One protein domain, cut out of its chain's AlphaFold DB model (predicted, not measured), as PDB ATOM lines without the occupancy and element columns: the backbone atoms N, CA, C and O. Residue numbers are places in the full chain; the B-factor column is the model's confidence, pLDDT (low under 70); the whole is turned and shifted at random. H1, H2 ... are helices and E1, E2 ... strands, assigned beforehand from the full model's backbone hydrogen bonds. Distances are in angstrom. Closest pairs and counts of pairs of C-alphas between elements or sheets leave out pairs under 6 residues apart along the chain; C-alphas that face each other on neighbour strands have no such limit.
ATOM      1  N   LEU A  99      -4.926 -21.689   8.400       85.88
ATOM      2  CA  LEU A  99      -3.747 -22.129   7.669       85.88
ATOM      3  C   LEU A  99      -3.975 -21.968   6.167       85.88
ATOM      4  O   LEU A  99      -4.982 -22.428   5.631       85.88
ATOM      5  N   ARG A 100      -3.020 -21.319   5.497       89.69
ATOM      6  CA  ARG A 100      -2.986 -21.148   4.042       89.69
ATOM      7  C   ARG A 100      -1.658 -21.677   3.523       89.69
ATOM      8  O   ARG A 100      -0.613 -21.346   4.080       89.69
ATOM      9  N   VAL A 101      -1.704 -22.511   2.492       91.31
ATOM     10  CA  VAL A 101      -0.524 -23.168   1.923       91.31
ATOM     11  C   VAL A 101      -0.414 -22.859   0.439       91.31
ATOM     12  O   VAL A 101      -1.374 -23.013  -0.311       91.31
ATOM     13  N   SER A 102       0.788 -22.475   0.023       92.88
ATOM     14  CA  SER A 102       1.216 -22.372  -1.373       92.88
ATOM     15  C   SER A 102       2.328 -23.383  -1.644       92.88
ATOM     16  O   SER A 102       3.167 -23.618  -0.770       92.88
ATOM     17  N   PHE A 103       2.395 -23.934  -2.856       93.75
ATOM     18  CA  PHE A 103       3.483 -24.829  -3.255       93.75
ATOM     19  C   PHE A 103       4.090 -24.362  -4.578       93.75
ATOM     20  O   PHE A 103       3.426 -24.378  -5.609       93.75
ATOM     21  N   VAL A 104       5.350 -23.931  -4.537       92.75
ATOM     22  CA  VAL A 104       6.050 -23.295  -5.661       92.75
ATOM     23  C   VAL A 104       7.378 -24.006  -5.917       92.75
ATOM     24  O   VAL A 104       8.079 -24.389  -4.980       92.75
ATOM     25  N   GLU A 105       7.728 -24.173  -7.189       92.38
ATOM     26  CA  GLU A 105       9.044 -24.615  -7.650       92.38
ATOM     27  C   GLU A 105       9.829 -23.428  -8.209       92.38
ATOM     28  O   GLU A 105       9.277 -22.594  -8.922       92.38
ATOM     29  N   ILE A 106      11.128 -23.370  -7.913       92.50
ATOM     30  CA  ILE A 106      12.065 -22.460  -8.572       92.50
ATOM     31  C   ILE A 106      13.101 -23.332  -9.273       92.50
ATOM     32  O   ILE A 106      13.886 -24.017  -8.615       92.50
ATOM     33  N   TYR A 107      13.086 -23.326 -10.601       91.56
ATOM     34  CA  TYR A 107      14.004 -24.108 -11.422       91.56
ATOM     35  C   TYR A 107      14.445 -23.292 -12.632       91.56
ATOM     36  O   TYR A 107      13.612 -22.746 -13.345       91.56
ATOM     37  N   ASN A 108      15.758 -23.212 -12.866       91.31
ATOM     38  CA  ASN A 108      16.340 -22.448 -13.973       91.31
ATOM     39  C   ASN A 108      15.797 -21.004 -14.070       91.31
ATOM     40  O   ASN A 108      15.361 -20.568 -15.131       91.31
ATOM     41  N   GLU A 109      15.756 -20.304 -12.930       90.81
ATOM     42  CA  GLU A 109      15.239 -18.927 -12.802       90.81
ATOM     43  C   GLU A 109      13.753 -18.747 -13.173       90.81
ATOM     44  O   GLU A 109      13.245 -17.627 -13.224       90.81
ATOM     45  N   VAL A 110      13.029 -19.849 -13.376       90.62
ATOM     46  CA  VAL A 110      11.581 -19.873 -13.579       90.62
ATOM     47  C   VAL A 110      10.908 -20.246 -12.265       90.62
ATOM     48  O   VAL A 110      11.230 -21.265 -11.653       90.62
ATOM     49  N   VAL A 111       9.959 -19.417 -11.837       93.31
ATOM     50  CA  VAL A 111       9.118 -19.655 -10.666       93.31
ATOM     51  C   VAL A 111       7.787 -20.221 -11.139       93.31
ATOM     52  O   VAL A 111       7.072 -19.575 -11.897       93.31
ATOM     53  N   LYS A 112       7.426 -21.420 -10.691       92.88
ATOM     54  CA  LYS A 112       6.227 -22.132 -11.137       92.88
ATOM     55  C   LYS A 112       5.322 -22.471  -9.959       92.88
ATOM     56  O   LYS A 112       5.775 -23.056  -8.977       92.88
ATOM     57  N   ASP A 113       4.036 -22.156 -10.071       94.81
ATOM     58  CA  ASP A 113       3.023 -22.591  -9.102       94.81
ATOM     59  C   ASP A 113       2.684 -24.073  -9.326       94.81
ATOM     60  O   ASP A 113       2.180 -24.451 -10.383       94.81
ATOM     61  N   LEU A 114       2.940 -24.931  -8.341       95.00
ATOM     62  CA  LEU A 114       2.660 -26.363  -8.442       95.00
ATOM     63  C   LEU A 114       1.190 -26.708  -8.135       95.00
ATOM     64  O   LEU A 114       0.729 -27.802  -8.475       95.00
ATOM     65  N   LEU A 115       0.416 -25.802  -7.532       93.94
ATOM     66  CA  LEU A 115      -1.010 -25.997  -7.226       93.94
ATOM     67  C   LEU A 115      -1.927 -25.544  -8.369       93.94
ATOM     68  O   LEU A 115      -3.052 -26.045  -8.500       93.94
ATOM     69  N   THR A 116      -1.436 -24.678  -9.248       90.00
ATOM     70  CA  THR A 116      -2.143 -24.244 -10.458       90.00
ATOM     71  C   THR A 116      -1.696 -25.082 -11.665       90.00
ATOM     72  O   THR A 116      -0.496 -25.162 -11.935       90.00
ATOM     73  N   PRO A 117      -2.614 -25.771 -12.376       81.44
ATOM     74  CA  PRO A 117      -2.260 -26.452 -13.619       81.44
ATOM     75  C   PRO A 117      -1.808 -25.420 -14.659       81.44
ATOM     76  O   PRO A 117      -2.374 -24.332 -14.713       81.44
ATOM     77  N   ASP A 118      -0.790 -25.763 -15.450       79.38
ATOM     78  CA  ASP A 118      -0.257 -24.911 -16.524       79.38
ATOM     79  C   ASP A 118       0.124 -23.494 -16.070       79.38
ATOM     80  O   ASP A 118      -0.098 -22.510 -16.770       79.38
ATOM     81  N   SER A 119       0.690 -23.382 -14.866       78.69
ATOM     82  CA  SER A 119       1.170 -22.103 -14.357       78.69
ATOM     83  C   SER A 119       2.338 -21.564 -15.184       78.69
ATOM     84  O   SER A 119       3.338 -22.248 -15.423       78.69
ATOM     85  N   ASP A 120       2.197 -20.305 -15.595       78.69
ATOM     86  CA  ASP A 120       3.262 -19.529 -16.219       78.69
ATOM     87  C   ASP A 120       4.365 -19.180 -15.208       78.69
ATOM     88  O   ASP A 120       4.193 -19.295 -13.991       78.69
ATOM     89  N   ASN A 121       5.498 -18.691 -15.722       92.12
ATOM     90  CA  ASN A 121       6.570 -18.145 -14.895       92.12
ATOM     91  C   ASN A 121       6.052 -16.973 -14.035       92.12
ATOM     92  O   ASN A 121       5.788 -15.879 -14.552       92.12
ATOM     93  N   LEU A 122       5.912 -17.194 -12.727       93.19
ATOM     94  CA  LEU A 122       5.457 -16.192 -11.773       93.19
ATOM     95  C   LEU A 122       6.487 -15.067 -11.656       93.19
ATOM     96  O   LEU A 122       7.684 -15.294 -11.481       93.19
ATOM     97  N   LYS A 123       6.007 -13.824 -11.697       92.31
ATOM     98  CA  LYS A 123       6.869 -12.649 -11.544       92.31
ATOM     99  C   LYS A 123       7.137 -12.366 -10.072       92.31
ATOM    100  O   LYS A 123       6.206 -12.315  -9.268       92.31
ATOM    101  N   LEU A 124       8.401 -12.104  -9.759       92.12
ATOM    102  CA  LEU A 124       8.808 -11.533  -8.480       92.12
ATOM    103  C   LEU A 124       8.247 -10.108  -8.359       92.12
ATOM    104  O   LEU A 124       8.306  -9.326  -9.311       92.12
ATOM    105  N   ARG A 125       7.686  -9.773  -7.200       92.19
ATOM    106  CA  ARG A 125       7.124  -8.454  -6.886       92.19
ATOM    107  C   ARG A 125       7.688  -7.976  -5.554       92.19
ATOM    108  O   ARG A 125       8.031  -8.785  -4.697       92.19
ATOM    109  N   GLU A 126       7.756  -6.665  -5.379       93.81
ATOM    110  CA  GLU A 126       8.185  -6.035  -4.131       93.81
ATOM    111  C   GLU A 126       7.044  -5.196  -3.563       93.81
ATOM    112  O   GLU A 126       6.414  -4.418  -4.279       93.81
ATOM    113  N   ASP A 127       6.772  -5.363  -2.273       92.44
ATOM    114  CA  ASP A 127       5.833  -4.541  -1.519       92.44
ATOM    115  C   ASP A 127       6.525  -4.010  -0.249       92.44
ATOM    116  O   ASP A 127       7.182  -4.785   0.451       92.44
ATOM    117  N   PRO A 128       6.372  -2.717   0.104       91.12
ATOM    118  CA  PRO A 128       7.044  -2.127   1.266       91.12
ATOM    119  C   PRO A 128       6.740  -2.803   2.611       91.12
ATOM    120  O   PRO A 128       7.499  -2.627   3.560       91.12
ATOM    121  N   ARG A 129       5.625  -3.536   2.725       89.56
ATOM    122  CA  ARG A 129       5.215  -4.249   3.942       89.56
ATOM    123  C   ARG A 129       5.473  -5.751   3.858       89.56
ATOM    124  O   ARG A 129       5.831  -6.346   4.866       89.56
ATOM    125  N   LYS A 130       5.260  -6.372   2.695       82.19
ATOM    126  CA  LYS A 130       5.425  -7.827   2.501       82.19
ATOM    127  C   LYS A 130       6.840  -8.231   2.081       82.19
ATOM    128  O   LYS A 130       7.159  -9.414   2.121       82.19
ATOM    129  N   GLY A 131       7.674  -7.272   1.687       90.44
ATOM    130  CA  GLY A 131       8.978  -7.534   1.093       90.44
ATOM    131  C   GLY A 131       8.852  -8.106  -0.319       90.44
ATOM    132  O   GLY A 131       7.923  -7.782  -1.060       90.44
ATOM    133  N   VAL A 132       9.807  -8.955  -0.688       89.06
ATOM    134  CA  VAL A 132       9.824  -9.661  -1.973       89.06
ATOM    135  C   VAL A 132       8.852 -10.842  -1.911       89.06
ATOM    136  O   VAL A 132       8.974 -11.695  -1.034       89.06
ATOM    137  N   TYR A 133       7.905 -10.919  -2.843       90.94
ATOM    138  CA  TYR A 133       6.902 -11.980  -2.893       90.94
ATOM    139  C   TYR A 133       6.550 -12.381  -4.329       90.94
ATOM    140  O   TYR A 133       6.849 -11.673  -5.291       90.94
ATOM    141  N   VAL A 134       5.886 -13.527  -4.469       92.19
ATOM    142  CA  VAL A 134       5.260 -13.974  -5.719       92.19
ATOM    143  C   VAL A 134       3.769 -14.157  -5.490       92.19
ATOM    144  O   VAL A 134       3.339 -14.555  -4.409       92.19
ATOM    145  N   GLU A 135       2.968 -13.839  -6.498       91.25
ATOM    146  CA  GLU A 135       1.522 -14.024  -6.437       91.25
ATOM    147  C   GLU A 135       1.194 -15.422  -6.966       91.25
ATOM    148  O   GLU A 135       1.301 -15.682  -8.162       91.25
ATOM    149  N   CYS A 136       0.882 -16.340  -6.052       91.31
ATOM    150  CA  CYS A 136       0.615 -17.747  -6.338       91.31
ATOM    151  C   CYS A 136      -0.692 -18.195  -5.677       91.31
ATOM    152  O   CYS A 136      -1.237 -17.502  -4.813       91.31
ATOM    153  N   ARG A 137      -1.212 -19.351  -6.095       92.50
ATOM    154  CA  ARG A 137      -2.403 -19.936  -5.488       92.50
ATOM    155  C   ARG A 137      -2.100 -20.385  -4.061       92.50
ATOM    156  O   ARG A 137      -1.150 -21.121  -3.802       92.50
ATOM    157  N   GLU A 138      -2.977 -19.980  -3.154       92.69
ATOM    158  CA  GLU A 138      -2.971 -20.389  -1.755       92.69
ATOM    159  C   GLU A 138      -4.255 -21.168  -1.459       92.69
ATOM    160  O   GLU A 138      -5.351 -20.698  -1.767       92.69
ATOM    161  N   GLU A 139      -4.123 -22.336  -0.838       93.12
ATOM    162  CA  GLU A 139      -5.240 -23.181  -0.409       93.12
ATOM    163  C   GLU A 139      -5.397 -23.139   1.108       93.12
ATOM    164  O   GLU A 139      -4.407 -23.171   1.844       93.12
ATOM    165  N   ILE A 140      -6.643 -23.057   1.579       92.50
ATOM    166  CA  ILE A 140      -6.953 -23.151   3.008       92.50
ATOM    167  C   ILE A 140      -6.987 -24.626   3.390       92.50
ATOM    168  O   ILE A 140      -7.668 -25.418   2.745       92.50
ATOM    169  N   ILE A 141      -6.284 -24.978   4.462       90.75
ATOM    170  CA  ILE A 141      -6.231 -26.348   4.975       90.75
ATOM    171  C   ILE A 141      -6.736 -26.403   6.413       90.75
ATOM    172  O   ILE A 141      -6.580 -25.455   7.186       90.75
ATOM    173  N   THR A 142      -7.320 -27.536   6.777       84.56
ATOM    174  CA  THR A 142      -7.846 -27.785   8.128       84.56
ATOM    175  C   THR A 142      -7.359 -29.105   8.707       84.56
ATOM    176  O   THR A 142      -7.335 -29.272   9.927       84.56
ATOM    177  N   THR A 143      -6.926 -30.032   7.851       82.31
ATOM    178  CA  THR A 143      -6.464 -31.356   8.252       82.31
ATOM    179  C   THR A 143      -5.070 -31.671   7.717       82.31
ATOM    180  O   THR A 143      -4.558 -31.043   6.789       82.31
ATOM    181  N   TYR A 144      -4.439 -32.674   8.329       81.12
ATOM    182  CA  TYR A 144      -3.175 -33.224   7.846       81.12
ATOM    183  C   TYR A 144      -3.314 -33.849   6.447       81.12
ATOM    184  O   TYR A 144      -2.407 -33.717   5.623       81.12
ATOM    185  N   ASP A 145      -4.454 -34.477   6.159       84.69
ATOM    186  CA  ASP A 145      -4.707 -35.119   4.870       84.69
ATOM    187  C   ASP A 145      -4.807 -34.092   3.733       84.69
ATOM    188  O   ASP A 145      -4.287 -34.345   2.643       84.69
ATOM    189  N   ASP A 146      -5.350 -32.896   4.004       89.69
ATOM    190  CA  ASP A 146      -5.377 -31.783   3.042       89.69
ATOM    191  C   ASP A 146      -3.949 -31.431   2.580       89.69
ATOM    192  O   ASP A 146      -3.678 -31.285   1.385       89.69
ATOM    193  N   ILE A 147      -2.998 -31.353   3.525       89.94
ATOM    194  CA  ILE A 147      -1.582 -31.083   3.226       89.94
ATOM    195  C   ILE A 147      -1.001 -32.198   2.360       89.94
ATOM    196  O   ILE A 147      -0.330 -31.919   1.364       89.94
ATOM    197  N   LEU A 148      -1.229 -33.459   2.734       88.88
ATOM    198  CA  LEU A 148      -0.710 -34.603   1.984       88.88
ATOM    199  C   LEU A 148      -1.230 -34.625   0.546       88.88
ATOM    200  O   LEU A 148      -0.458 -34.881  -0.382       88.88
ATOM    201  N   GLN A 149      -2.507 -34.304   0.346       91.62
ATOM    202  CA  GLN A 149      -3.103 -34.218  -0.979       91.62
ATOM    203  C   GLN A 149      -2.448 -33.112  -1.819       91.62
ATOM    204  O   GLN A 149      -2.065 -33.360  -2.966       91.62
ATOM    205  N   LEU A 150      -2.254 -31.915  -1.253       93.25
ATOM    206  CA  LEU A 150      -1.569 -30.809  -1.935       93.25
ATOM    207  C   LEU A 150      -0.117 -31.162  -2.284       93.25
ATOM    208  O   LEU A 150       0.341 -30.866  -3.391       93.25
ATOM    209  N   LEU A 151       0.593 -31.849  -1.385       91.81
ATOM    210  CA  LEU A 151       1.951 -32.336  -1.634       91.81
ATOM    211  C   LEU A 151       1.992 -33.326  -2.802       91.81
ATOM    212  O   LEU A 151       2.862 -33.213  -3.668       91.81
ATOM    213  N   GLN A 152       1.054 -34.272  -2.863       91.00
ATOM    214  CA  GLN A 152       0.982 -35.256  -3.943       91.00
ATOM    215  C   GLN A 152       0.670 -34.599  -5.297       91.00
ATOM    216  O   GLN A 152       1.325 -34.904  -6.301       91.00
ATOM    217  N   ILE A 153      -0.281 -33.659  -5.320       91.69
ATOM    218  CA  ILE A 153      -0.626 -32.875  -6.515       91.69
ATOM    219  C   ILE A 153       0.597 -32.096  -7.006       91.69
ATOM    220  O   ILE A 153       0.981 -32.228  -8.172       91.69
ATOM    221  N   GLY A 154       1.239 -31.325  -6.124       91.75
ATOM    222  CA  GLY A 154       2.376 -30.490  -6.499       91.75
ATOM    223  C   GLY A 154       3.590 -31.304  -6.947       91.75
ATOM    224  O   GLY A 154       4.217 -30.975  -7.950       91.75
ATOM    225  N   THR A 155       3.866 -32.434  -6.288       90.62
ATOM    226  CA  THR A 155       4.972 -33.338  -6.660       90.62
ATOM    227  C   THR A 155       4.790 -33.927  -8.057       90.62
ATOM    228  O   THR A 155       5.764 -34.089  -8.785       90.62
ATOM    229  N   THR A 156       3.551 -34.211  -8.464       90.81
ATOM    230  CA  THR A 156       3.253 -34.740  -9.807       90.81
ATOM    231  C   THR A 156       3.514 -33.704 -10.907       90.81
ATOM    232  O   THR A 156       3.831 -34.070 -12.034       90.81
ATOM    233  N   ARG A 157       3.400 -32.410 -10.585       90.06
ATOM    234  CA  ARG A 157       3.558 -31.280 -11.523       90.06
ATOM    235  C   ARG A 157       4.952 -30.655 -11.516       90.06
ATOM    236  O   ARG A 157       5.216 -29.735 -12.299       90.06
ATOM    237  N   ARG A 158       5.809 -31.145 -10.620       89.06
ATOM    238  CA  ARG A 158       7.198 -30.735 -10.467       89.06
ATOM    239  C   ARG A 158       8.004 -31.119 -11.706       89.06
ATOM    240  O   ARG A 158       7.831 -32.215 -12.245       89.06
ATOM    241  N   THR A 159       8.881 -30.227 -12.145       83.50
ATOM    242  CA  THR A 159       9.785 -30.487 -13.268       83.50
ATOM    243  C   THR A 159      10.762 -31.604 -12.875       83.50
ATOM    244  O   THR A 159      11.326 -31.575 -11.780       83.50
ATOM    245  N   ARG A 160      10.897 -32.632 -13.724       68.56
ATOM    246  CA  ARG A 160      11.835 -33.750 -13.524       68.56
ATOM    247  C   ARG A 160      13.182 -33.475 -14.167       68.56
ATOM    248  O   ARG A 160      13.183 -32.846 -15.247       68.56
TER     249      ARG A 160
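Overview. This is residues 99 to 160 of the 160 residues of the protein "Kinesin motor domain-containing protein" of Pythium insidiosum (UniProt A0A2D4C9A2). A flat, open model has three small two-stranded ribbons and one helix: the hairpin E2 and E3 and the pair E1 and E6 make the middle, joined where E1 runs on into E2, with H1 along one side and the hairpin E4 and E5 at the far side. The printed part has 62 residues with six named strands and one named helix, in the order E1 E2 E3 E4 E5 E6 H1; the three sheets are antiparallel and the class is mixed, helices and strands. It is only just compact, close to loose, with a radius of gyration of the C-alphas of 12.5 A and spans of 34 by 30 by 14 A.

Along the chain. E2 is residues 104 to 107 and E3 residues 110 to 113, 10.0 A long. E1, residues 99 to 101, begins at C-alpha 99 (-3.747, -22.129, 7.669); E6 is residues 139 to 141. E4 is residues 124 to 127, 10.3 A long, and E5 residues 131 to 134. H1, residues 144 to 157, is 20.6 A long and ends at C-alpha 157 (3.558, -31.280, -11.523).

Arrangement. In the hairpin E2 and E3, N 112 and O 105 are 2.8 A apart, within hydrogen-bond range. E1 runs on into E2 at 28 degrees across a break of 2 residues. E1 and E6 are antiparallel, with N 101 and O 139 at 2.9 A. The closest C-alphas of E6 and H1, those of Ile 141 and Ile 147, are 6.9 A apart. E2 and H1 are only just apart, at 8.1 A. In H1 every O i to N i+4 pair is within hydrogen-bond range. The hairpin E4 and E5 has N 125 and O 133 at 2.8 A; E4 and H1 are apart.

Size, cuts and confidence. The C-alphas farthest apart, of Pro 128 and Arg 160, are 35.2 A apart. The printed part has no cut and no long link; E3 to E4, 10 residues, is short. Mean pLDDT of the printed part is 89.6, and residue 160, the chain's last, is under 70.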